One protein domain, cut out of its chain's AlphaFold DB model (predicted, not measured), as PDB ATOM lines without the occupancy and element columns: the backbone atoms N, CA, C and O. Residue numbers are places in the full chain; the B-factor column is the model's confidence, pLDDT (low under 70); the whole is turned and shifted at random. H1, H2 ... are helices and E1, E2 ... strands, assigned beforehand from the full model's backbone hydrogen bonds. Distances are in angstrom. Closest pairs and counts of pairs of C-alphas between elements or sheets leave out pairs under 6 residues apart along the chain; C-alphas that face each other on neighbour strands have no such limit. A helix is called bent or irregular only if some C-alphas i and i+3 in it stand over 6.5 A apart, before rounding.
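Overview. This is residues 18 to 168 of the 168 residues of an uncharacterized protein of Georgenia sp. Z294 (UniProt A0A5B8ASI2). One strongly twisted sheet of six strands, built on the long bent strands E2 and E6, curls round the helix H2, while the long unnamed stretch of residues 18 to 52 runs along the side of the sheet away from H2. The small helix H1 lies far from H2, off the sheet. The printed part has 151 residues, with two named helices and six named strands in the order E1, H1, E2, E3, E4, E5, H2, E6; under half of the residues are in these elements, and the class is mixed, helices and strands. The sheet is branched, its neighbour pairs antiparallel. The whole is compact and rounded, with a radius of gyration of the C-alphas of 14.5 A and spans of 39 by 32 by 31 A.

Arrangement. E2, residues 83 to 95, has three neighbours and bends by 78 degrees at residue 91. On one side of it lie E1, residues 53 to 57, and E3, residues 98 to 102; on the other side lies E6, residues 156 to 167, which bends by 79 degrees at residue 162. E2 and E6 are antiparallel at 170 degrees, with N 89 and O 160 at 2.8 A. E1 and E2 are antiparallel, with N 54 and O 88 at 3.0 A. E2 and E3 form a hairpin, with N 93 and O 101 at 2.9 A. E4, residues 117 to 121, is the antiparallel neighbour of E6, with N 118 and O 159 at 2.8 A. On the other side of E4 lies E5, residues 130 to 134, in a hairpin with it, with N 119 and O 132 at 2.8 A. The edge strands are E1, E3 and E5. H2, residues 139 to 152, is on the sheet, which curls round it; the closest C-alphas of H2 and E3 are those of Glu 146 and Ala 98, 5.5 A apart. In H2 every O i to N i+4 pair is within hydrogen-bond range. H1, residues 74 to 77, is too short for such a pair, is not on the sheet and is apart from H2.

Along the chain. E2 is 29.7 A long, from C-alpha 83 at (41.239, -100.515, 3.202) to C-alpha 95, and E6 26.0 A. H2 is 20.0 A long, beginning at C-alpha 139 at (34.208, -74.529, -10.033). E1 measures 13.8 A, E4 13.1 A, E5 12.4 A, E3 11.4 A and H1 5.4 A. E6 ends at C-alpha 167 at (45.612, -99.202, 5.675).

Size, cuts and confidence. The C-alphas farthest apart, those of Pro 21 and His 168, are 44.1 A apart. The printed part has no cut. The links E1 to H1 and E3 to E4 are long. Mean pLDDT of the printed part is 89.7; residues 111 to 112 and 125 to 127 are under 70.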
ATOM      1  N   GLN A  18      31.812 -67.192   2.068       94.31
ATOM      2  CA  GLN A  18      30.706 -67.701   2.882       94.31
ATOM      3  C   GLN A  18      29.400 -66.981   2.541       94.31
ATOM      4  O   GLN A  18      29.423 -65.807   2.166       94.31
ATOM      5  N   ALA A  19      28.275 -67.668   2.727       93.12
ATOM      6  CA  ALA A  19      26.961 -67.044   2.685       93.12
ATOM      7  C   ALA A  19      26.775 -66.060   3.855       93.12
ATOM      8  O   ALA A  19      27.329 -66.251   4.942       93.12
ATOM      9  N   ASP A  20      25.968 -65.023   3.626       91.31
ATOM     10  CA  ASP A  20      25.543 -64.059   4.641       91.31
ATOM     11  C   ASP A  20      24.017 -63.832   4.530       91.31
ATOM     12  O   ASP A  20      23.561 -63.307   3.508       91.31
ATOM     13  N   PRO A  21      23.209 -64.270   5.517       92.69
ATOM     14  CA  PRO A  21      23.627 -64.958   6.740       92.69
ATOM     15  C   PRO A  21      24.160 -66.372   6.461       92.69
ATOM     16  O   PRO A  21      23.726 -67.033   5.517       92.69
ATOM     17  N   LEU A  22      25.072 -66.858   7.310       92.19
ATOM     18  CA  LEU A  22      25.592 -68.226   7.224       92.19
ATOM     19  C   LEU A  22      24.530 -69.220   7.738       92.19
ATOM     20  O   LEU A  22      24.218 -69.198   8.933       92.19
ATOM     21  N   PRO A  23      23.957 -70.091   6.886       93.00
ATOM     22  CA  PRO A  23      22.969 -71.067   7.328       93.00
ATOM     23  C   PRO A  23      23.607 -72.153   8.199       93.00
ATOM     24  O   PRO A  23      24.768 -72.525   8.019       93.00
ATOM     25  N   GLN A  24      22.821 -72.716   9.118       90.19
ATOM     26  CA  GLN A  24      23.220 -73.933   9.818       90.19
ATOM     27  C   GLN A  24      23.028 -75.135   8.897       90.19
ATOM     28  O   GLN A  24      21.908 -75.441   8.498       90.19
ATOM     29  N   VAL A  25      24.119 -75.838   8.605       91.94
ATOM     30  CA  VAL A  25      24.096 -77.098   7.862       91.94
ATOM     31  C   VAL A  25      24.389 -78.224   8.840       91.94
ATOM     32  O   VAL A  25      25.386 -78.186   9.558       91.94
ATOM     33  N   ARG A  26      23.505 -79.222   8.900       84.88
ATOM     34  CA  ARG A  26      23.689 -80.407   9.741       84.88
ATOM     35  C   ARG A  26      23.444 -81.654   8.916       84.88
ATOM     36  O   ARG A  26      22.397 -81.790   8.294       84.88
ATOM     37  N   ALA A  27      24.417 -82.550   8.940       89.50
ATOM     38  CA  ALA A  27      24.285 -83.895   8.419       89.50
ATOM     39  C   ALA A  27      25.213 -84.819   9.200       89.50
ATOM     40  O   ALA A  27      26.342 -84.446   9.530       89.50
ATOM     41  N   GLU A  28      24.709 -86.009   9.497       85.81
ATOM     42  CA  GLU A  28      25.459 -87.046  10.186       85.81
ATOM     43  C   GLU A  28      26.149 -87.945   9.165       85.81
ATOM     44  O   GLU A  28      25.624 -88.232   8.087       85.81
ATOM     45  N   VAL A  29      27.357 -88.373   9.510       87.56
ATOM     46  CA  VAL A  29      28.141 -89.337   8.742       87.56
ATOM     47  C   VAL A  29      28.746 -90.347   9.710       87.56
ATOM     48  O   VAL A  29      29.073 -89.966  10.838       87.56
ATOM     49  N   PRO A  30      28.906 -91.618   9.305       88.44
ATOM     50  CA  PRO A  30      29.514 -92.621  10.165       88.44
ATOM     51  C   PRO A  30      30.909 -92.193  10.631       88.44
ATOM     52  O   PRO A  30      31.778 -91.880   9.812       88.44
ATOM     53  N   SER A  31      31.117 -92.194  11.949       89.44
ATOM     54  CA  SER A  31      32.440 -92.017  12.549       89.44
ATOM     55  C   SER A  31      33.185 -93.347  12.547       89.44
ATOM     56  O   SER A  31      32.611 -94.375  12.904       89.44
ATOM     57  N   VAL A  32      34.470 -93.326  12.195       88.62
ATOM     58  CA  VAL A  32      35.359 -94.502  12.320       88.62
ATOM     59  C   VAL A  32      36.244 -94.453  13.553       88.62
ATOM     60  O   VAL A  32      37.134 -95.281  13.684       88.62
ATOM     61  N   VAL A  33      36.025 -93.485  14.436       88.69
ATOM     62  CA  VAL A  33      36.838 -93.287  15.638       88.69
ATOM     63  C   VAL A  33      35.979 -93.313  16.883       88.69
ATOM     64  O   VAL A  33      34.794 -92.958  16.842       88.69
ATOM     65  N   ASP A  34      36.606 -93.695  17.992       82.50
ATOM     66  CA  ASP A  34      35.974 -93.664  19.302       82.50
ATOM     67  C   ASP A  34      35.553 -92.233  19.679       82.50
ATOM     68  O   ASP A  34      36.302 -91.273  19.432       82.50
ATOM     69  N   PRO A  35      34.379 -92.064  20.312       79.25
ATOM     70  CA  PRO A  35      33.967 -90.775  20.846       79.25
ATOM     71  C   PRO A  35      35.034 -90.185  21.777       79.25
ATOM     72  O   PRO A  35      35.507 -90.853  22.696       79.25
ATOM     73  N   GLY A  36      35.389 -88.919  21.557       80.12
ATOM     74  CA  GLY A  36      36.333 -88.185  22.405       80.12
ATOM     75  C   GLY A  36      37.810 -88.302  22.022       80.12
ATOM     76  O   GLY A  36      38.630 -87.673  22.684       80.12
ATOM     77  N   TRP A  37      38.173 -89.043  20.966       85.38
ATOM     78  CA  TRP A  37      39.558 -89.037  20.468       85.38
ATOM     79  C   TRP A  37      39.960 -87.680  19.872       85.38
ATOM     80  O   TRP A  37      41.036 -87.165  20.168       85.38
ATOM     81  N   LEU A  38      39.091 -87.099  19.045       86.06
ATOM     82  CA  LEU A  38      39.340 -85.834  18.366       86.06
ATOM     83  C   LEU A  38      38.148 -84.902  18.578       86.06
ATOM     84  O   LEU A  38      37.037 -85.217  18.151       86.06
ATOM     85  N   ASP A  39      38.390 -83.770  19.238       85.50
ATOM     86  CA  ASP A  39      37.397 -82.713  19.426       85.50
ATOM     87  C   ASP A  39      37.564 -81.675  18.316       85.50
ATOM     88  O   ASP A  39      38.427 -80.798  18.366       85.50
ATOM     89  N   GLY A  40      36.791 -81.841  17.249       89.69
ATOM     90  CA  GLY A  40      36.882 -80.984  16.081       89.69
ATOM     91  C   GLY A  40      35.572 -80.911  15.306       89.69
ATOM     92  O   GLY A  40      34.632 -81.656  15.601       89.69
ATOM     93  N   PRO A  41      35.472 -79.995  14.325       92.69
ATOM     94  CA  PRO A  41      34.217 -79.729  13.641       92.69
ATOM     95  C   PRO A  41      33.631 -80.967  12.964       92.69
ATOM     96  O   PRO A  41      34.343 -81.838  12.455       92.69
ATOM     97  N   GLY A  42      32.303 -80.999  12.883       92.12
ATOM     98  CA  GLY A  42      31.607 -81.976  12.058       92.12
ATOM     99  C   GLY A  42      31.959 -81.808  10.577       92.12
ATOM    100  O   GLY A  42      32.284 -80.714  10.098       92.12
ATOM    101  N   LEU A  43      31.819 -82.891   9.812       93.69
ATOM    102  CA  LEU A  43      32.174 -82.898   8.393       93.69
ATOM    103  C   LEU A  43      31.431 -81.816   7.586       93.69
ATOM    104  O   LEU A  43      32.013 -81.211   6.690       93.69
ATOM    105  N   PHE A  44      30.183 -81.513   7.953       95.75
ATOM    106  CA  PHE A  44      29.344 -80.491   7.316       95.75
ATOM    107  C   PHE A  44      29.247 -79.176   8.098       95.75
ATOM    108  O   PHE A  44      28.525 -78.279   7.673       95.75
ATOM    109  N   ASP A  45      29.977 -79.030   9.207       95.38
ATOM    110  CA  ASP A  45      29.996 -77.778   9.967       95.38
ATOM    111  C   ASP A  45      30.614 -76.649   9.127       95.38
ATOM    112  O   ASP A  45      31.664 -76.820   8.519       95.38
ATOM    113  N   VAL A  46      29.972 -75.493   9.055       96.50
ATOM    114  CA  VAL A  46      30.418 -74.362   8.224       96.50
ATOM    115  C   VAL A  46      30.896 -73.168   9.046       96.50
ATOM    116  O   VAL A  46      31.334 -72.177   8.464       96.50
ATOM    117  N   ALA A  47      30.826 -73.248  10.378       94.88
ATOM    118  CA  ALA A  47      31.061 -72.116  11.272       94.88
ATOM    119  C   ALA A  47      32.547 -71.800  11.518       94.88
ATOM    120  O   ALA A  47      32.860 -70.795  12.152       94.88
ATOM    121  N   HIS A  48      33.466 -72.637  11.031       93.62
ATOM    122  CA  HIS A  48      34.903 -72.472  11.242       93.62
ATOM    123  C   HIS A  48      35.595 -71.748  10.076       93.62
ATOM    124  O   HIS A  48      35.330 -72.009   8.898       93.62
ATOM    125  N   ASP A  49      36.560 -70.883  10.399       92.06
ATOM    126  CA  ASP A  49      37.279 -70.095   9.391       92.06
ATOM    127  C   ASP A  49      38.449 -70.827   8.741       92.06
ATOM    128  O   ASP A  49      38.701 -70.661   7.544       92.06
ATOM    129  N   ALA A  50      39.150 -71.659   9.511       93.19
ATOM    130  CA  ALA A  50      40.294 -72.412   9.020       93.19
ATOM    131  C   ALA A  50      39.865 -73.524   8.051       93.19
ATOM    132  O   ALA A  50      38.823 -74.160   8.230       93.19
ATOM    133  N   THR A  51      40.686 -73.774   7.028       94.50
ATOM    134  CA  THR A  51      40.516 -74.923   6.132       94.50
ATOM    135  C   THR A  51      40.790 -76.201   6.911       94.50
ATOM    136  O   THR A  51      41.896 -76.403   7.404       94.50
ATOM    137  N   ALA A  52      39.782 -77.060   7.015       95.94
ATOM    138  CA  ALA A  52      39.879 -78.291   7.781       95.94
ATOM    139  C   ALA A  52      40.380 -79.471   6.944       95.94
ATOM    140  O   ALA A  52      40.215 -79.500   5.720       95.94
ATOM    141  N   ARG A  53      40.907 -80.488   7.625       96.50
ATOM    142  CA  ARG A  53      41.193 -81.806   7.054       96.50
ATOM    143  C   ARG A  53      40.453 -82.897   7.813       96.50
ATOM    144  O   ARG A  53      40.014 -82.684   8.938       96.50
ATOM    145  N   PHE A  54      40.285 -84.052   7.190       96.06
ATOM    146  CA  PHE A  54      39.708 -85.239   7.819       96.06
ATOM    147  C   PHE A  54      40.221 -86.492   7.115       96.06
ATOM    148  O   PHE A  54      40.593 -86.436   5.940       96.06
ATOM    149  N   TYR A  55      40.211 -87.622   7.817       94.81
ATOM    150  CA  TYR A  55      40.444 -88.911   7.181       94.81
ATOM    151  C   TYR A  55      39.132 -89.596   6.839       94.81
ATOM    152  O   TYR A  55      38.147 -89.476   7.569       94.81
ATOM    153  N   ALA A  56      39.153 -90.364   5.758       93.31
ATOM    154  CA  ALA A  56      38.090 -91.282   5.405       93.31
ATOM    155  C   ALA A  56      38.646 -92.681   5.138       93.31
ATOM    156  O   ALA A  56      39.764 -92.859   4.651       93.31
ATOM    157  N   THR A  57      37.814 -93.667   5.435       90.88
ATOM    158  CA  THR A  57      37.960 -95.055   5.000       90.88
ATOM    159  C   THR A  57      36.655 -95.483   4.331       90.88
ATOM    160  O   THR A  57      35.665 -94.749   4.340       90.88
ATOM    161  N   ASN A  58      36.594 -96.713   3.824       85.06
ATOM    162  CA  ASN A  58      35.330 -97.303   3.374       85.06
ATOM    163  C   ASN A  58      34.287 -97.515   4.491       85.06
ATOM    164  O   ASN A  58      33.173 -97.915   4.182       85.06
ATOM    165  N   ARG A  59      34.628 -97.289   5.768       84.50
ATOM    166  CA  ARG A  59      33.710 -97.451   6.911       84.50
ATOM    167  C   ARG A  59      33.158 -96.129   7.449       84.50
ATOM    168  O   ARG A  59      32.263 -96.149   8.285       84.50
ATOM    169  N   GLY A  60      33.699 -94.994   7.006       89.81
ATOM    170  CA  GLY A  60      33.324 -93.669   7.504       89.81
ATOM    171  C   GLY A  60      34.518 -92.732   7.666       89.81
ATOM    172  O   GLY A  60      35.578 -92.947   7.072       89.81
ATOM    173  N   VAL A  61      34.336 -91.683   8.467       93.25
ATOM    174  CA  VAL A  61      35.260 -90.545   8.565       93.25
ATOM    175  C   VAL A  61      35.681 -90.240   9.998       93.25
ATOM    176  O   VAL A  61      35.029 -90.644  10.959       93.25
ATOM    177  N   THR A  62      36.778 -89.509  10.151       93.62
ATOM    178  CA  THR A  62      37.123 -88.856  11.419       93.62
ATOM    179  C   THR A  62      36.383 -87.520  11.537       93.62
ATOM    180  O   THR A  62      35.998 -86.946  10.512       93.62
ATOM    181  N   PRO A  63      36.254 -86.949  12.749       92.94
ATOM    182  CA  PRO A  63      36.018 -85.520  12.894       92.94
ATOM    183  C   PRO A  63      37.061 -84.714  12.113       92.94
ATOM    184  O   PRO A  63      38.169 -85.192  11.828       92.94
ATOM    185  N   CYS A  64      36.699 -83.488  11.748       94.94
ATOM    186  CA  CYS A  64      37.639 -82.588  11.110       94.94
ATOM    187  C   CYS A  64      38.683 -82.098  12.118       94.94
ATOM    188  O   CYS A  64      38.352 -81.796  13.258       94.94
ATOM    189  N   PHE A  65      39.925 -81.931  11.679       94.44
ATOM    190  CA  PHE A  65      40.968 -81.233  12.429       94.44
ATOM    191  C   PHE A  65      41.394 -79.972  11.679       94.44
ATOM    192  O   PHE A  65      41.461 -79.949  10.445       94.44
ATOM    193  N   LEU A  66      41.634 -78.904  12.441       91.56
ATOM    194  CA  LEU A  66      41.990 -77.575  11.930       91.56
ATOM    195  C   LEU A  66      43.494 -77.287  12.029       91.56
ATOM    196  O   LEU A  66      43.975 -76.355  11.386       91.56
ATOM    197  N   ASP A  67      44.228 -78.084  12.806       76.06
ATOM    198  CA  ASP A  67      45.666 -77.925  13.006       76.06
ATOM    199  C   ASP A  67      46.453 -78.279  11.744       76.06
ATOM    200  O   ASP A  67      45.970 -79.008  10.875       76.06
ATOM    201  N   THR A  68      47.686 -77.775  11.638       72.94
ATOM    202  CA  THR A  68      48.630 -78.145  10.568       72.94
ATOM    203  C   THR A  68      49.225 -79.534  10.769       72.94
ATOM    204  O   THR A  68      49.611 -80.183   9.796       72.94
ATOM    205  N   GLU A  69      49.239 -80.030  12.002       80.69
ATOM    206  CA  GLU A  69      49.722 -81.368  12.333       80.69
ATOM    207  C   GLU A  69      48.607 -82.410  12.196       80.69
ATOM    208  O   GLU A  69      47.423 -82.114  12.357       80.69
ATOM    209  N   GLU A  70      48.985 -83.629  11.814       83.25
ATOM    210  CA  GLU A  70      48.061 -84.762  11.800       83.25
ATOM    211  C   GLU A  70      47.816 -85.245  13.242       83.25
ATOM    212  O   GLU A  70      48.764 -85.266  14.033       83.25
ATOM    213  N   PRO A  71      46.588 -85.666  13.601       83.56
ATOM    214  CA  PRO A  71      46.302 -86.233  14.913       83.56
ATOM    215  C   PRO A  71      47.252 -87.380  15.279       83.56
ATOM    216  O   PRO A  71      47.454 -88.321  14.502       83.56
ATOM    217  N   ALA A  72      47.808 -87.322  16.489       81.62
ATOM    218  CA  ALA A  72      48.655 -88.382  17.020       81.62
ATOM    219  C   ALA A  72      47.872 -89.698  17.186       81.62
ATOM    220  O   ALA A  72      46.654 -89.708  17.361       81.62
ATOM    221  N   ASP A  73      48.591 -90.823  17.151       84.25
ATOM    222  CA  ASP A  73      48.045 -92.163  17.409       84.25
ATOM    223  C   ASP A  73      46.878 -92.594  16.494       84.25
ATOM    224  O   ASP A  73      46.100 -93.476  16.852       84.25
ATOM    225  N   LEU A  74      46.795 -92.054  15.271       87.00
ATOM    226  CA  LEU A  74      45.773 -92.402  14.269       87.00
ATOM    227  C   LEU A  74      45.554 -93.919  14.105       87.00
ATOM    228  O   LEU A  74      44.422 -94.376  13.990       87.00
ATOM    229  N   GLN A  75      46.631 -94.713  14.140       85.69
ATOM    230  CA  GLN A  75      46.579 -96.179  14.030       85.69
ATOM    231  C   GLN A  75      45.836 -96.867  15.181       85.69
ATOM    232  O   GLN A  75      45.314 -97.962  14.997       85.69
ATOM    233  N   ARG A  76      45.795 -96.256  16.371       85.75
ATOM    234  CA  ARG A  76      45.071 -96.809  17.524       85.75
ATOM    235  C   ARG A  76      43.573 -96.550  17.440       85.75
ATOM    236  O   ARG A  76      42.809 -97.327  17.998       85.75
ATOM    237  N   HIS A  77      43.175 -95.477  16.757       86.88
ATOM    238  CA  HIS A  77      41.801 -94.983  16.775       86.88
ATOM    239  C   HIS A  77      41.043 -95.187  15.464       86.88
ATOM    240  O   HIS A  77      39.819 -95.197  15.489       86.88
ATOM    241  N   VAL A  78      41.732 -95.378  14.335       87.62
ATOM    242  CA  VAL A  78      41.096 -95.665  13.043       87.62
ATOM    243  C   VAL A  78      41.274 -97.147  12.695       87.62
ATOM    244  O   VAL A  78      42.399 -97.566  12.404       87.62
ATOM    245  N   PRO A  79      40.192 -97.950  12.664       84.19
ATOM    246  CA  PRO A  79      40.256 -99.377  12.385       84.19
ATOM    247  C   PRO A  79      40.989 -99.700  11.082       84.19
ATOM    248  O   PRO A  79      40.626 -99.228  10.003       84.19
ATOM    249  N   MET A  80      42.004-100.554  11.186       86.19
ATOM    250  CA  MET A  80      42.678-101.162  10.039       86.19
ATOM    251  C   MET A  80      41.830-102.314   9.475       86.19
ATOM    252  O   MET A  80      40.947-102.845  10.158       86.19
ATOM    253  N   GLY A  81      42.047-102.700   8.214       80.62
ATOM    254  CA  GLY A  81      41.256-103.790   7.631       80.62
ATOM    255  C   GLY A  81      41.342-103.944   6.120       80.62
ATOM    256  O   GLY A  81      40.303-104.133   5.493       80.62
ATOM    257  N   TYR A  82      42.548-103.854   5.548       79.12
ATOM    258  CA  TYR A  82      42.770-103.908   4.095       79.12
ATOM    259  C   TYR A  82      41.916-102.884   3.337       79.12
ATOM    260  O   TYR A  82      41.234-103.199   2.364       79.12
ATOM    261  N   THR A  83      41.945-101.644   3.814       86.31
ATOM    262  CA  THR A  83      41.239-100.515   3.202       86.31
ATOM    263  C   THR A  83      42.239 -99.449   2.766       86.31
ATOM    264  O   THR A  83      43.446 -99.608   2.955       86.31
ATOM    265  N   ASN A  84      41.752 -98.365   2.171       90.44
ATOM    266  CA  ASN A  84      42.543 -97.153   2.012       90.44
ATOM    267  C   ASN A  84      42.187 -96.174   3.121       90.44
ATOM    268  O   ASN A  84      41.026 -96.045   3.512       90.44
ATOM    269  N   LEU A  85      43.210 -95.484   3.605       92.88
ATOM    270  CA  LEU A  85      43.060 -94.306   4.429       92.88
ATOM    271  C   LEU A  85      43.348 -93.095   3.545       92.88
ATOM    272  O   LEU A  85      44.495 -92.849   3.159       92.88
ATOM    273  N   ASP A  86      42.290 -92.369   3.213       93.81
ATOM    274  CA  ASP A  86      42.350 -91.164   2.401       93.81
ATOM    275  C   ASP A  86      42.343 -89.934   3.310       93.81
ATOM    276  O   ASP A  86      41.486 -89.803   4.185       93.81
ATOM    277  N   LEU A  87      43.288 -89.021   3.093       94.69
ATOM    278  CA  LEU A  87      43.296 -87.709   3.732       94.69
ATOM    279  C   LEU A  87      42.646 -86.698   2.792       94.69
ATOM    280  O   LEU A  87      43.067 -86.537   1.642       94.69
ATOM    281  N   PHE A  88      41.662 -85.975   3.304       96.00
ATOM    282  CA  PHE A  88      40.923 -84.968   2.566       96.00
ATOM    283  C   PHE A  88      41.084 -83.582   3.181       96.00
ATOM    284  O   PHE A  88      41.145 -83.419   4.394       96.00
ATOM    285  N   GLU A  89      41.092 -82.578   2.315       95.44
ATOM    286  CA  GLU A  89      40.924 -81.163   2.620       95.44
ATOM    287  C   GLU A  89      39.471 -80.766   2.349       95.44
ATOM    288  O   GLU A  89      38.928 -81.021   1.270       95.44
ATOM    289  N   LYS A  90      38.833 -80.113   3.316       96.06
ATOM    290  CA  LYS A  90      37.468 -79.606   3.204       96.06
ATOM    291  C   LYS A  90      37.467 -78.342   2.343       96.06
ATOM    292  O   LYS A  90      38.085 -77.343   2.706       96.06
ATOM    293  N   ARG A  91      36.807 -78.377   1.180       95.44
ATOM    294  CA  ARG A  91      36.856 -77.264   0.218       95.44
ATOM    295  C   ARG A  91      35.584 -76.450   0.195       95.44
ATOM    296  O   ARG A  91      35.671 -75.234   0.295       95.44
ATOM    297  N   ALA A  92      34.426 -77.088   0.109       96.62
ATOM    298  CA  ALA A  92      33.161 -76.370   0.055       96.62
ATOM    299  C   ALA A  92      32.020 -77.185   0.655       96.62
ATOM    300  O   ALA A  92      32.031 -78.405   0.563       96.62
ATOM    301  N   VAL A  93      31.023 -76.514   1.223       97.81
ATOM    302  CA  VAL A  93      29.737 -77.120   1.592       97.81
ATOM    303  C   VAL A  93      28.651 -76.456   0.765       97.81
ATOM    304  O   VAL A  93      28.573 -75.227   0.697       97.81
ATOM    305  N   VAL A  94      27.817 -77.282   0.150       97.75
ATOM    306  CA  VAL A  94      26.630 -76.887  -0.603       97.75
ATOM    307  C   VAL A  94      25.408 -77.459   0.110       97.75
ATOM    308  O   VAL A  94      25.435 -78.613   0.533       97.75
ATOM    309  N   ALA A  95      24.351 -76.667   0.254       97.12
ATOM    310  CA  ALA A  95      23.069 -77.099   0.799       97.12
ATOM    311  C   ALA A  95      21.927 -76.469  -0.004       97.12
ATOM    312  O   ALA A  95      22.072 -75.357  -0.509       97.12
ATOM    313  N   ASP A  96      20.818 -77.194  -0.155       95.38
ATOM    314  CA  ASP A  96      19.638 -76.763  -0.918       95.38
ATOM    315  C   ASP A  96      19.970 -76.244  -2.328       95.38
ATOM    316  O   ASP A  96      19.351 -75.319  -2.853       95.38
ATOM    317  N   GLY A  97      20.988 -76.845  -2.952       95.88
ATOM    318  CA  GLY A  97      21.445 -76.460  -4.285       95.88
ATOM    319  C   GLY A  97      22.239 -75.159  -4.371       95.88
ATOM    320  O   GLY A  97      22.475 -74.683  -5.478       95.88
ATOM    321  N   ALA A  98      22.664 -74.592  -3.242       95.62
ATOM    322  CA  ALA A  98      23.446 -73.366  -3.188       95.62
ATOM    323  C   ALA A  98      24.738 -73.553  -2.385       95.62
ATOM    324  O   ALA A  98      24.768 -74.227  -1.351       95.62
ATOM    325  N   LEU A  99      25.823 -72.922  -2.837       95.81
ATOM    326  CA  LEU A  99      27.047 -72.849  -2.046       95.81
ATOM    327  C   LEU A  99      26.790 -72.120  -0.724       95.81
ATOM    328  O   LEU A  99      26.294 -70.995  -0.700       95.81
ATOM    329  N   VAL A 100      27.187 -72.757   0.373       96.94
ATOM    330  CA  VAL A 100      27.101 -72.204   1.729       96.94
ATOM    331  C   VAL A 100      28.448 -71.655   2.177       96.94
ATOM    332  O   VAL A 100      28.532 -70.568   2.749       96.94
ATOM    333  N   ARG A 101      29.518 -72.411   1.923       96.25
ATOM    334  CA  ARG A 101      30.871 -72.085   2.375       96.25
ATOM    335  C   ARG A 101      31.893 -72.625   1.391       96.25
ATOM    336  O   ARG A 101      31.746 -73.739   0.900       96.25
ATOM    337  N   LEU A 102      32.942 -71.849   1.160       95.69
ATOM    338  CA  LEU A 102      34.148 -72.207   0.426       95.69
ATOM    339  C   LEU A 102      35.346 -71.781   1.271       95.69
ATOM    340  O   LEU A 102      35.495 -70.611   1.617       95.69
ATOM    341  N   TRP A 103      36.213 -72.722   1.606       94.81
ATOM    342  CA  TRP A 103      37.484 -72.409   2.252       94.81
ATOM    343  C   TRP A 103      38.541 -72.097   1.184       94.81
ATOM    344  O   TRP A 103      38.357 -72.480   0.032       94.81
ATOM    345  N   PRO A 104      39.671 -71.460   1.505       92.75
ATOM    346  CA  PRO A 104      40.825 -71.390   0.601       92.75
ATOM    347  C   PRO A 104      41.580 -72.731   0.549       92.75
ATOM    348  O   PRO A 104      41.569 -73.476   1.534       92.75
ATOM    349  N   GLN A 105      42.231 -73.057  -0.570       91.31
ATOM    350  CA  GLN A 105      43.176 -74.178  -0.613       91.31
ATOM    351  C   GLN A 105      44.387 -73.839   0.266       91.31
ATOM    352  O   GLN A 105      44.908 -72.726   0.212       91.31
ATOM    353  N   ARG A 106      44.811 -74.771   1.121       91.75
ATOM    354  CA  ARG A 106      45.906 -74.554   2.082       91.75
ATOM    355  C   ARG A 106      46.958 -75.643   2.065       91.75
ATOM    356  O   ARG A 106      48.089 -75.366   2.449       91.75
ATOM    357  N   PHE A 107      46.600 -76.849   1.641       90.75
ATOM    358  CA  PHE A 107      47.485 -78.001   1.751       90.75
ATOM    359  C   PHE A 107      47.918 -78.526   0.384       90.75
ATOM    360  O   PHE A 107      47.142 -78.556  -0.577       90.75
ATOM    361  N   ASP A 108      49.164 -78.985   0.307       88.69
ATOM    362  CA  ASP A 108      49.675 -79.662  -0.875       88.69
ATOM    363  C   ASP A 108      49.047 -81.049  -1.009       88.69
ATOM    364  O   ASP A 108      48.855 -81.772  -0.029       88.69
ATOM    365  N   ALA A 109      48.721 -81.424  -2.244       86.81
ATOM    366  CA  ALA A 109      48.239 -82.760  -2.548       86.81
ATOM    367  C   ALA A 109      49.370 -83.578  -3.170       86.81
ATOM    368  O   ALA A 109      50.027 -83.136  -4.111       86.81
ATOM    369  N   THR A 110      49.539 -84.803  -2.686       84.94
ATOM    370  CA  THR A 110      50.321 -85.828  -3.370       84.94
ATOM    371  C   THR A 110      49.411 -86.480  -4.416       84.94
ATOM    372  O   THR A 110      48.412 -87.103  -4.035       84.94
ATOM    373  N   PRO A 111      49.697 -86.343  -5.725       65.06
ATOM    374  CA  PRO A 111      48.834 -86.883  -6.768       65.06
ATOM    375  C   PRO A 111      48.603 -88.381  -6.565       65.06
ATOM    376  O   PRO A 111      49.535 -89.181  -6.604       65.06
ATOM    377  N   SER A 112      47.351 -88.764  -6.340       68.00
ATOM    378  CA  SER A 112      46.936 -90.160  -6.246       68.00
ATOM    379  C   SER A 112      45.598 -90.317  -6.964       68.00
ATOM    380  O   SER A 112      44.616 -89.656  -6.627       68.00
ATOM    381  N   GLY A 113      45.568 -91.172  -7.989       71.31
ATOM    382  CA  GLY A 113      44.370 -91.495  -8.767       71.31
ATOM    383  C   GLY A 113      43.886 -90.414  -9.757       71.31
ATOM    384  O   GLY A 113      44.500 -89.358  -9.887       71.31
ATOM    385  N   PRO A 114      42.783 -90.694 -10.480       72.94
ATOM    386  CA  PRO A 114      42.293 -89.851 -11.579       72.94
ATOM    387  C   PRO A 114      41.466 -88.633 -11.134       72.94
ATOM    388  O   PRO A 114      41.248 -87.724 -11.933       72.94
ATOM    389  N   TYR A 115      40.996 -88.602  -9.881       76.81
ATOM    390  CA  TYR A 115      40.145 -87.534  -9.347       76.81
ATOM    391  C   TYR A 115      40.811 -86.846  -8.154       76.81
ATOM    392  O   TYR A 115      41.164 -87.493  -7.168       76.81
ATOM    393  N   HIS A 116      40.949 -85.521  -8.242       86.38
ATOM    394  CA  HIS A 116      41.470 -84.682  -7.157       86.38
ATOM    395  C   HIS A 116      40.374 -84.245  -6.185       86.38
ATOM    396  O   HIS A 116      40.635 -84.087  -4.995       86.38
ATOM    397  N   PHE A 117      39.148 -84.072  -6.680       93.69
ATOM    398  CA  PHE A 117      37.993 -83.679  -5.885       93.69
ATOM    399  C   PHE A 117      37.026 -84.841  -5.730       93.69
ATOM    400  O   PHE A 117      36.919 -85.695  -6.609       93.69
ATOM    401  N   HIS A 118      36.328 -84.850  -4.604       95.62
ATOM    402  CA  HIS A 118      35.300 -85.815  -4.278       95.62
ATOM    403  C   HIS A 118      34.086 -85.092  -3.697       95.62
ATOM    404  O   HIS A 118      34.228 -84.109  -2.967       95.62
ATOM    405  N   LEU A 119      32.897 -85.583  -4.037       96.62
ATOM    406  CA  LEU A 119      31.634 -85.160  -3.451       96.62
ATOM    407  C   LEU A 119      31.263 -86.166  -2.375       96.62
ATOM    408  O   LEU A 119      31.084 -87.346  -2.675       96.62
ATOM    409  N   VAL A 120      31.161 -85.696  -1.141       95.38
ATOM    410  CA  VAL A 120      30.710 -86.496  -0.012       95.38
ATOM    411  C   VAL A 120      29.251 -86.155   0.255       95.38
ATOM    412  O   VAL A 120      28.915 -85.011   0.572       95.38
ATOM    413  N   VAL A 121      28.389 -87.151   0.090       94.75
ATOM    414  CA  VAL A 121      26.946 -87.058   0.320       94.75
ATOM    415  C   VAL A 121      26.636 -87.838   1.593       94.75
ATOM    416  O   VAL A 121      27.019 -89.011   1.678       94.75
ATOM    417  N   PRO A 122      25.978 -87.223   2.590       91.94
ATOM    418  CA  PRO A 122      25.610 -87.938   3.795       91.94
ATOM    419  C   PRO A 122      24.633 -89.059   3.444       91.94
ATOM    420  O   PRO A 122      23.810 -88.937   2.533       91.94
ATOM    421  N   GLY A 123      24.746 -90.160   4.176       83.25
ATOM    422  CA  GLY A 123      23.744 -91.211   4.137       83.25
ATOM    423  C   GLY A 123      22.411 -90.728   4.715       83.25
ATOM    424  O   GLY A 123      22.347 -89.720   5.419       83.25
ATOM    425  N   GLY A 124      21.337 -91.461   4.431       74.25
ATOM    426  CA  GLY A 124      20.040 -91.282   5.082       74.25
ATOM    427  C   GLY A 124      19.603 -92.584   5.747       74.25
ATOM    428  O   GLY A 124      19.591 -93.626   5.093       74.25
ATOM    429  N   GLY A 125      19.229 -92.540   7.028       65.56
ATOM    430  CA  GLY A 125      18.794 -93.731   7.765       65.56
ATOM    431  C   GLY A 125      19.891 -94.800   7.842       65.56
ATOM    432  O   GLY A 125      20.943 -94.555   8.419       65.56
ATOM    433  N   GLU A 126      19.643 -95.974   7.255       57.28
ATOM    434  CA  GLU A 126      20.593 -97.102   7.206       57.28
ATOM    435  C   GLU A 126      21.588 -97.029   6.032       57.28
ATOM    436  O   GLU A 126      22.442 -97.903   5.885       57.28
ATOM    437  N   HIS A 127      21.477 -96.027   5.155       66.38
ATOM    438  CA  HIS A 127      22.340 -95.927   3.982       66.38
ATOM    439  C   HIS A 127      23.711 -95.347   4.328       66.38
ATOM    440  O   HIS A 127      23.818 -94.342   5.029       66.38
ATOM    441  N   GLU A 128      24.758 -95.962   3.783       80.56
ATOM    442  CA  GLU A 128      26.129 -95.483   3.918       80.56
ATOM    443  C   GLU A 128      26.333 -94.138   3.204       80.56
ATOM    444  O   GLU A 128      25.644 -93.785   2.243       80.56
ATOM    445  N   MET A 129      27.321 -93.383   3.681       88.50
ATOM    446  CA  MET A 129      27.807 -92.174   3.021       88.50
ATOM    447  C   MET A 129      28.315 -92.507   1.613       88.50
ATOM    448  O   MET A 129      29.045 -93.479   1.420       88.50
ATOM    449  N   LEU A 130      27.995 -91.660   0.633       89.88
ATOM    450  CA  LEU A 130      28.489 -91.813  -0.735       89.88
ATOM    451  C   LEU A 130      29.650 -90.856  -0.992       89.88
ATOM    452  O   LEU A 130      29.556 -89.662  -0.708       89.88
ATOM    453  N   VAL A 131      30.726 -91.378  -1.582       91.12
ATOM    454  CA  VAL A 131      31.890 -90.594  -2.011       91.12
ATOM    455  C   VAL A 131      32.054 -90.747  -3.518       91.12
ATOM    456  O   VAL A 131      32.353 -91.831  -4.015       91.12
ATOM    457  N   LEU A 132      31.844 -89.660  -4.258       91.94
ATOM    458  CA  LEU A 132      31.864 -89.650  -5.722       91.94
ATOM    459  C   LEU A 132      33.066 -88.856  -6.228       91.94
ATOM    460  O   LEU A 132      33.283 -87.732  -5.784       91.94
ATOM    461  N   GLY A 133      33.829 -89.400  -7.177       92.62
ATOM    462  CA  GLY A 133      34.890 -88.648  -7.851       92.62
ATOM    463  C   GLY A 133      34.322 -87.468  -8.643       92.62
ATOM    464  O   GLY A 133      33.288 -87.596  -9.300       92.62
ATOM    465  N   ALA A 134      34.999 -86.324  -8.587       90.75
ATOM    466  CA  ALA A 134      34.557 -85.079  -9.202       90.75
ATOM    467  C   ALA A 134      35.645 -84.461 -10.089       90.75
ATOM    468  O   ALA A 134      36.846 -84.703  -9.923       90.75
ATOM    469  N   SER A 135      35.207 -83.666 -11.064       83.75
ATOM    470  CA  SER A 135      36.095 -83.033 -12.044       83.75
ATOM    471  C   SER A 135      36.945 -81.922 -11.414       83.75
ATOM    472  O   SER A 135      36.650 -81.438 -10.329       83.75
ATOM    473  N   HIS A 136      38.006 -81.502 -12.102       80.19
ATOM    474  CA  HIS A 136      38.802 -80.312 -11.770       80.19
ATOM    475  C   HIS A 136      38.655 -79.277 -12.899       80.19
ATOM    476  O   HIS A 136      38.408 -79.704 -14.034       80.19
ATOM    477  N   PRO A 137      38.843 -77.960 -12.661       84.50
ATOM    478  CA  PRO A 137      39.175 -77.268 -11.398       84.50
ATOM    479  C   PRO A 137      37.965 -77.026 -10.470       84.50
ATOM    480  O   PRO A 137      36.850 -77.403 -10.817       84.50
ATOM    481  N   VAL A 138      38.193 -76.379  -9.309       85.56
ATOM    482  CA  VAL A 138      37.239 -76.129  -8.193       85.56
ATOM    483  C   VAL A 138      35.812 -75.696  -8.590       85.56
ATOM    484  O   VAL A 138      34.872 -76.152  -7.936       85.56
ATOM    485  N   PRO A 139      35.574 -74.884  -9.639       89.12
ATOM    486  CA  PRO A 139      34.208 -74.529 -10.033       89.12
ATOM    487  C   PRO A 139      33.341 -75.728 -10.441       89.12
ATOM    488  O   PRO A 139      32.149 -75.760 -10.142       89.12
ATOM    489  N   TYR A 140      33.912 -76.744 -11.095       90.31
ATOM    490  CA  TYR A 140      33.145 -77.908 -11.546       90.31
ATOM    491  C   TYR A 140      32.611 -78.805 -10.420       90.31
ATOM    492  O   TYR A 140      31.421 -79.118 -10.465       90.31
ATOM    493  N   PRO A 141      33.398 -79.219  -9.407       93.56
ATOM    494  CA  PRO A 141      32.874 -80.014  -8.307       93.56
ATOM    495  C   PRO A 141      31.851 -79.225  -7.478       93.56
ATOM    496  O   PRO A 141      30.904 -79.827  -6.988       93.56
ATOM    497  N   ILE A 142      31.966 -77.891  -7.385       94.50
ATOM    498  CA  ILE A 142      30.933 -77.048  -6.756       94.50
ATOM    499  C   ILE A 142      29.624 -77.112  -7.549       94.50
ATOM    500  O   ILE A 142      28.590 -77.426  -6.971       94.50
ATOM    501  N   LEU A 143      29.660 -76.910  -8.871       94.38
ATOM    502  CA  LEU A 143      28.462 -77.018  -9.716       94.38
ATOM    503  C   LEU A 143      27.836 -78.421  -9.657       94.38
ATOM    504  O   LEU A 143      26.612 -78.573  -9.675       94.38
ATOM    505  N   GLN A 144      28.658 -79.470  -9.597       95.44
ATOM    506  CA  GLN A 144      28.172 -80.841  -9.426       95.44
ATOM    507  C   GLN A 144      27.506 -81.023  -8.053       95.44
ATOM    508  O   GLN A 144      26.427 -81.613  -7.985       95.44
ATOM    509  N   ALA A 145      28.095 -80.476  -6.987       96.81
ATOM    510  CA  ALA A 145      27.537 -80.500  -5.638       96.81
ATOM    511  C   ALA A 145      26.224 -79.711  -5.521       96.81
ATOM    512  O   ALA A 145      25.286 -80.216  -4.913       96.81
ATOM    513  N   GLU A 146      26.112 -78.534  -6.144       97.06
ATOM    514  CA  GLU A 146      24.865 -77.756  -6.240       97.06
ATOM    515  C   GLU A 146      23.757 -78.576  -6.904       97.06
ATOM    516  O   GLU A 146      22.688 -78.772  -6.328       97.06
ATOM    517  N   ASN A 147      24.032 -79.155  -8.075       96.31
ATOM    518  CA  ASN A 147      23.058 -79.999  -8.764       96.31
ATOM    519  C   ASN A 147      22.651 -81.228  -7.940       96.31
ATOM    520  O   ASN A 147      21.482 -81.615  -7.947       96.31
ATOM    521  N   LEU A 148      23.604 -81.859  -7.254       95.75
ATOM    522  CA  LEU A 148      23.351 -83.053  -6.456       95.75
ATOM    523  C   LEU A 148      22.545 -82.722  -5.197       95.75
ATOM    524  O   LEU A 148      21.536 -83.373  -4.935       95.75
ATOM    525  N   SER A 149      22.933 -81.669  -4.477       96.75
ATOM    526  CA  SER A 149      22.229 -81.182  -3.291       96.75
ATOM    527  C   SER A 149      20.792 -80.778  -3.618       96.75
ATOM    528  O   SER A 149      19.868 -81.225  -2.944       96.75
ATOM    529  N   ALA A 150      20.579 -80.037  -4.714       96.19
ATOM    530  CA  ALA A 150      19.244 -79.635  -5.161       96.19
ATOM    531  C   ALA A 150      18.325 -80.830  -5.466       96.19
ATOM    532  O   ALA A 150      17.119 -80.764  -5.246       96.19
ATOM    533  N   ARG A 151      18.885 -81.921  -6.005       95.00
ATOM    534  CA  ARG A 151      18.119 -83.117  -6.394       95.00
ATOM    535  C   ARG A 151      17.826 -84.044  -5.227       95.00
ATOM    536  O   ARG A 151      16.775 -84.673  -5.214       95.00
ATOM    537  N   LEU A 152      18.774 -84.170  -4.304       93.06
ATOM    538  CA  LEU A 152      18.675 -85.102  -3.185       93.06
ATOM    539  C   LEU A 152      18.078 -84.461  -1.927       93.06
ATOM    540  O   LEU A 152      17.663 -85.189  -1.033       93.06
ATOM    541  N   GLY A 153      18.032 -83.127  -1.843       93.44
ATOM    542  CA  GLY A 153      17.556 -82.418  -0.651       93.44
ATOM    543  C   GLY A 153      18.463 -82.613   0.568       93.44
ATOM    544  O   GLY A 153      17.996 -82.537   1.699       93.44
ATOM    545  N   VAL A 154      19.748 -82.908   0.344       95.00
ATOM    546  CA  VAL A 154      20.764 -83.095   1.393       95.00
ATOM    547  C   VAL A 154      21.975 -82.208   1.110       95.00
ATOM    548  O   VAL A 154      22.223 -81.861  -0.053       95.00
ATOM    549  N   PRO A 155      22.754 -81.818   2.134       97.00
ATOM    550  CA  PRO A 155      23.990 -81.096   1.893       97.00
ATOM    551  C   PRO A 155      25.026 -81.994   1.213       97.00
ATOM    552  O   PRO A 155      25.032 -83.211   1.381       97.00
ATOM    553  N   VAL A 156      25.930 -81.384   0.454       97.50
ATOM    554  CA  VAL A 156      27.034 -82.064  -0.225       97.50
ATOM    555  C   VAL A 156      28.329 -81.347   0.119       97.50
ATOM    556  O   VAL A 156      28.444 -80.128  -0.034       97.50
ATOM    557  N   LEU A 157      29.314 -82.110   0.585       97.69
ATOM    558  CA  LEU A 157      30.653 -81.608   0.831       97.69
ATOM    559  C   LEU A 157      31.500 -81.822  -0.423       97.69
ATOM    560  O   LEU A 157      31.606 -82.933  -0.934       97.69
ATOM    561  N   VAL A 158      32.172 -80.769  -0.869       97.06
ATOM    562  CA  VAL A 158      33.281 -80.846  -1.815       97.06
ATOM    563  C   VAL A 158      34.575 -80.976  -1.017       97.06
ATOM    564  O   VAL A 158      34.946 -80.076  -0.257       97.06
ATOM    565  N   ALA A 159      35.277 -82.083  -1.215       96.50
ATOM    566  CA  ALA A 159      36.553 -82.372  -0.579       96.50
ATOM    567  C   ALA A 159      37.647 -82.573  -1.631       96.50
ATOM    568  O   ALA A 159      37.404 -83.147  -2.691       96.50
ATOM    569  N   ARG A 160      38.867 -82.118  -1.350       94.62
ATOM    570  CA  ARG A 160      40.047 -82.378  -2.183       94.62
ATOM    571  C   ARG A 160      40.890 -83.455  -1.523       94.62
ATOM    572  O   ARG A 160      41.252 -83.313  -0.361       94.62
ATOM    573  N   ARG A 161      41.204 -84.532  -2.238       95.06
ATOM    574  CA  ARG A 161      42.076 -85.580  -1.702       95.06
ATOM    575  C   ARG A 161      43.516 -85.077  -1.686       95.06
ATOM    576  O   ARG A 161      44.033 -84.662  -2.722       95.06
ATOM    577  N   LEU A 162      44.144 -85.123  -0.516       93.56
ATOM    578  CA  LEU A 162      45.536 -84.734  -0.307       93.56
ATOM    579  C   LEU A 162      46.477 -85.927  -0.446       93.56
ATOM    580  O   LEU A 162      47.533 -85.810  -1.059       93.56
ATOM    581  N   SER A 163      46.101 -87.078   0.101       93.19
ATOM    582  CA  SER A 163      46.885 -88.306   0.004       93.19
ATOM    583  C   SER A 163      45.992 -89.532   0.168       93.19
ATOM    584  O   SER A 163      44.850 -89.441   0.618       93.19
ATOM    585  N   SER A 164      46.525 -90.681  -0.235       92.81
ATOM    586  CA  SER A 164      45.895 -91.986  -0.079       92.81
ATOM    587  C   SER A 164      46.977 -93.003   0.245       92.81
ATOM    588  O   SER A 164      48.032 -93.004  -0.398       92.81
ATOM    589  N   ARG A 165      46.742 -93.859   1.241       91.50
ATOM    590  CA  ARG A 165      47.645 -94.966   1.571       91.50
ATOM    591  C   ARG A 165      46.872 -96.223   1.931       91.50
ATOM    592  O   ARG A 165      45.792 -96.146   2.513       91.50
ATOM    593  N   ALA A 166      47.470 -97.376   1.640       91.44
ATOM    594  CA  ALA A 166      46.966 -98.651   2.127       91.44
ATOM    595  C   ALA A 166      46.953 -98.658   3.665       91.44
ATOM    596  O   ALA A 166      47.900 -98.195   4.303       91.44
ATOM    597  N   TRP A 167      45.883 -99.197   4.241       91.50
ATOM    598  CA  TRP A 167      45.612 -99.202   5.675       91.50
ATOM    599  C   TRP A 167      45.341-100.636   6.148       91.50
ATOM    600  O   TRP A 167      44.254-101.193   5.932       91.50
ATOM    601  N   HIS A 168      46.375-101.248   6.723       84.88
ATOM    602  CA  HIS A 168      46.444-102.650   7.135       84.88
ATOM    603  C   HIS A 168      47.049-102.781   8.526       84.88
ATOM    604  O   HIS A 168      47.967-101.987   8.824       84.88
TER     605      HIS A 168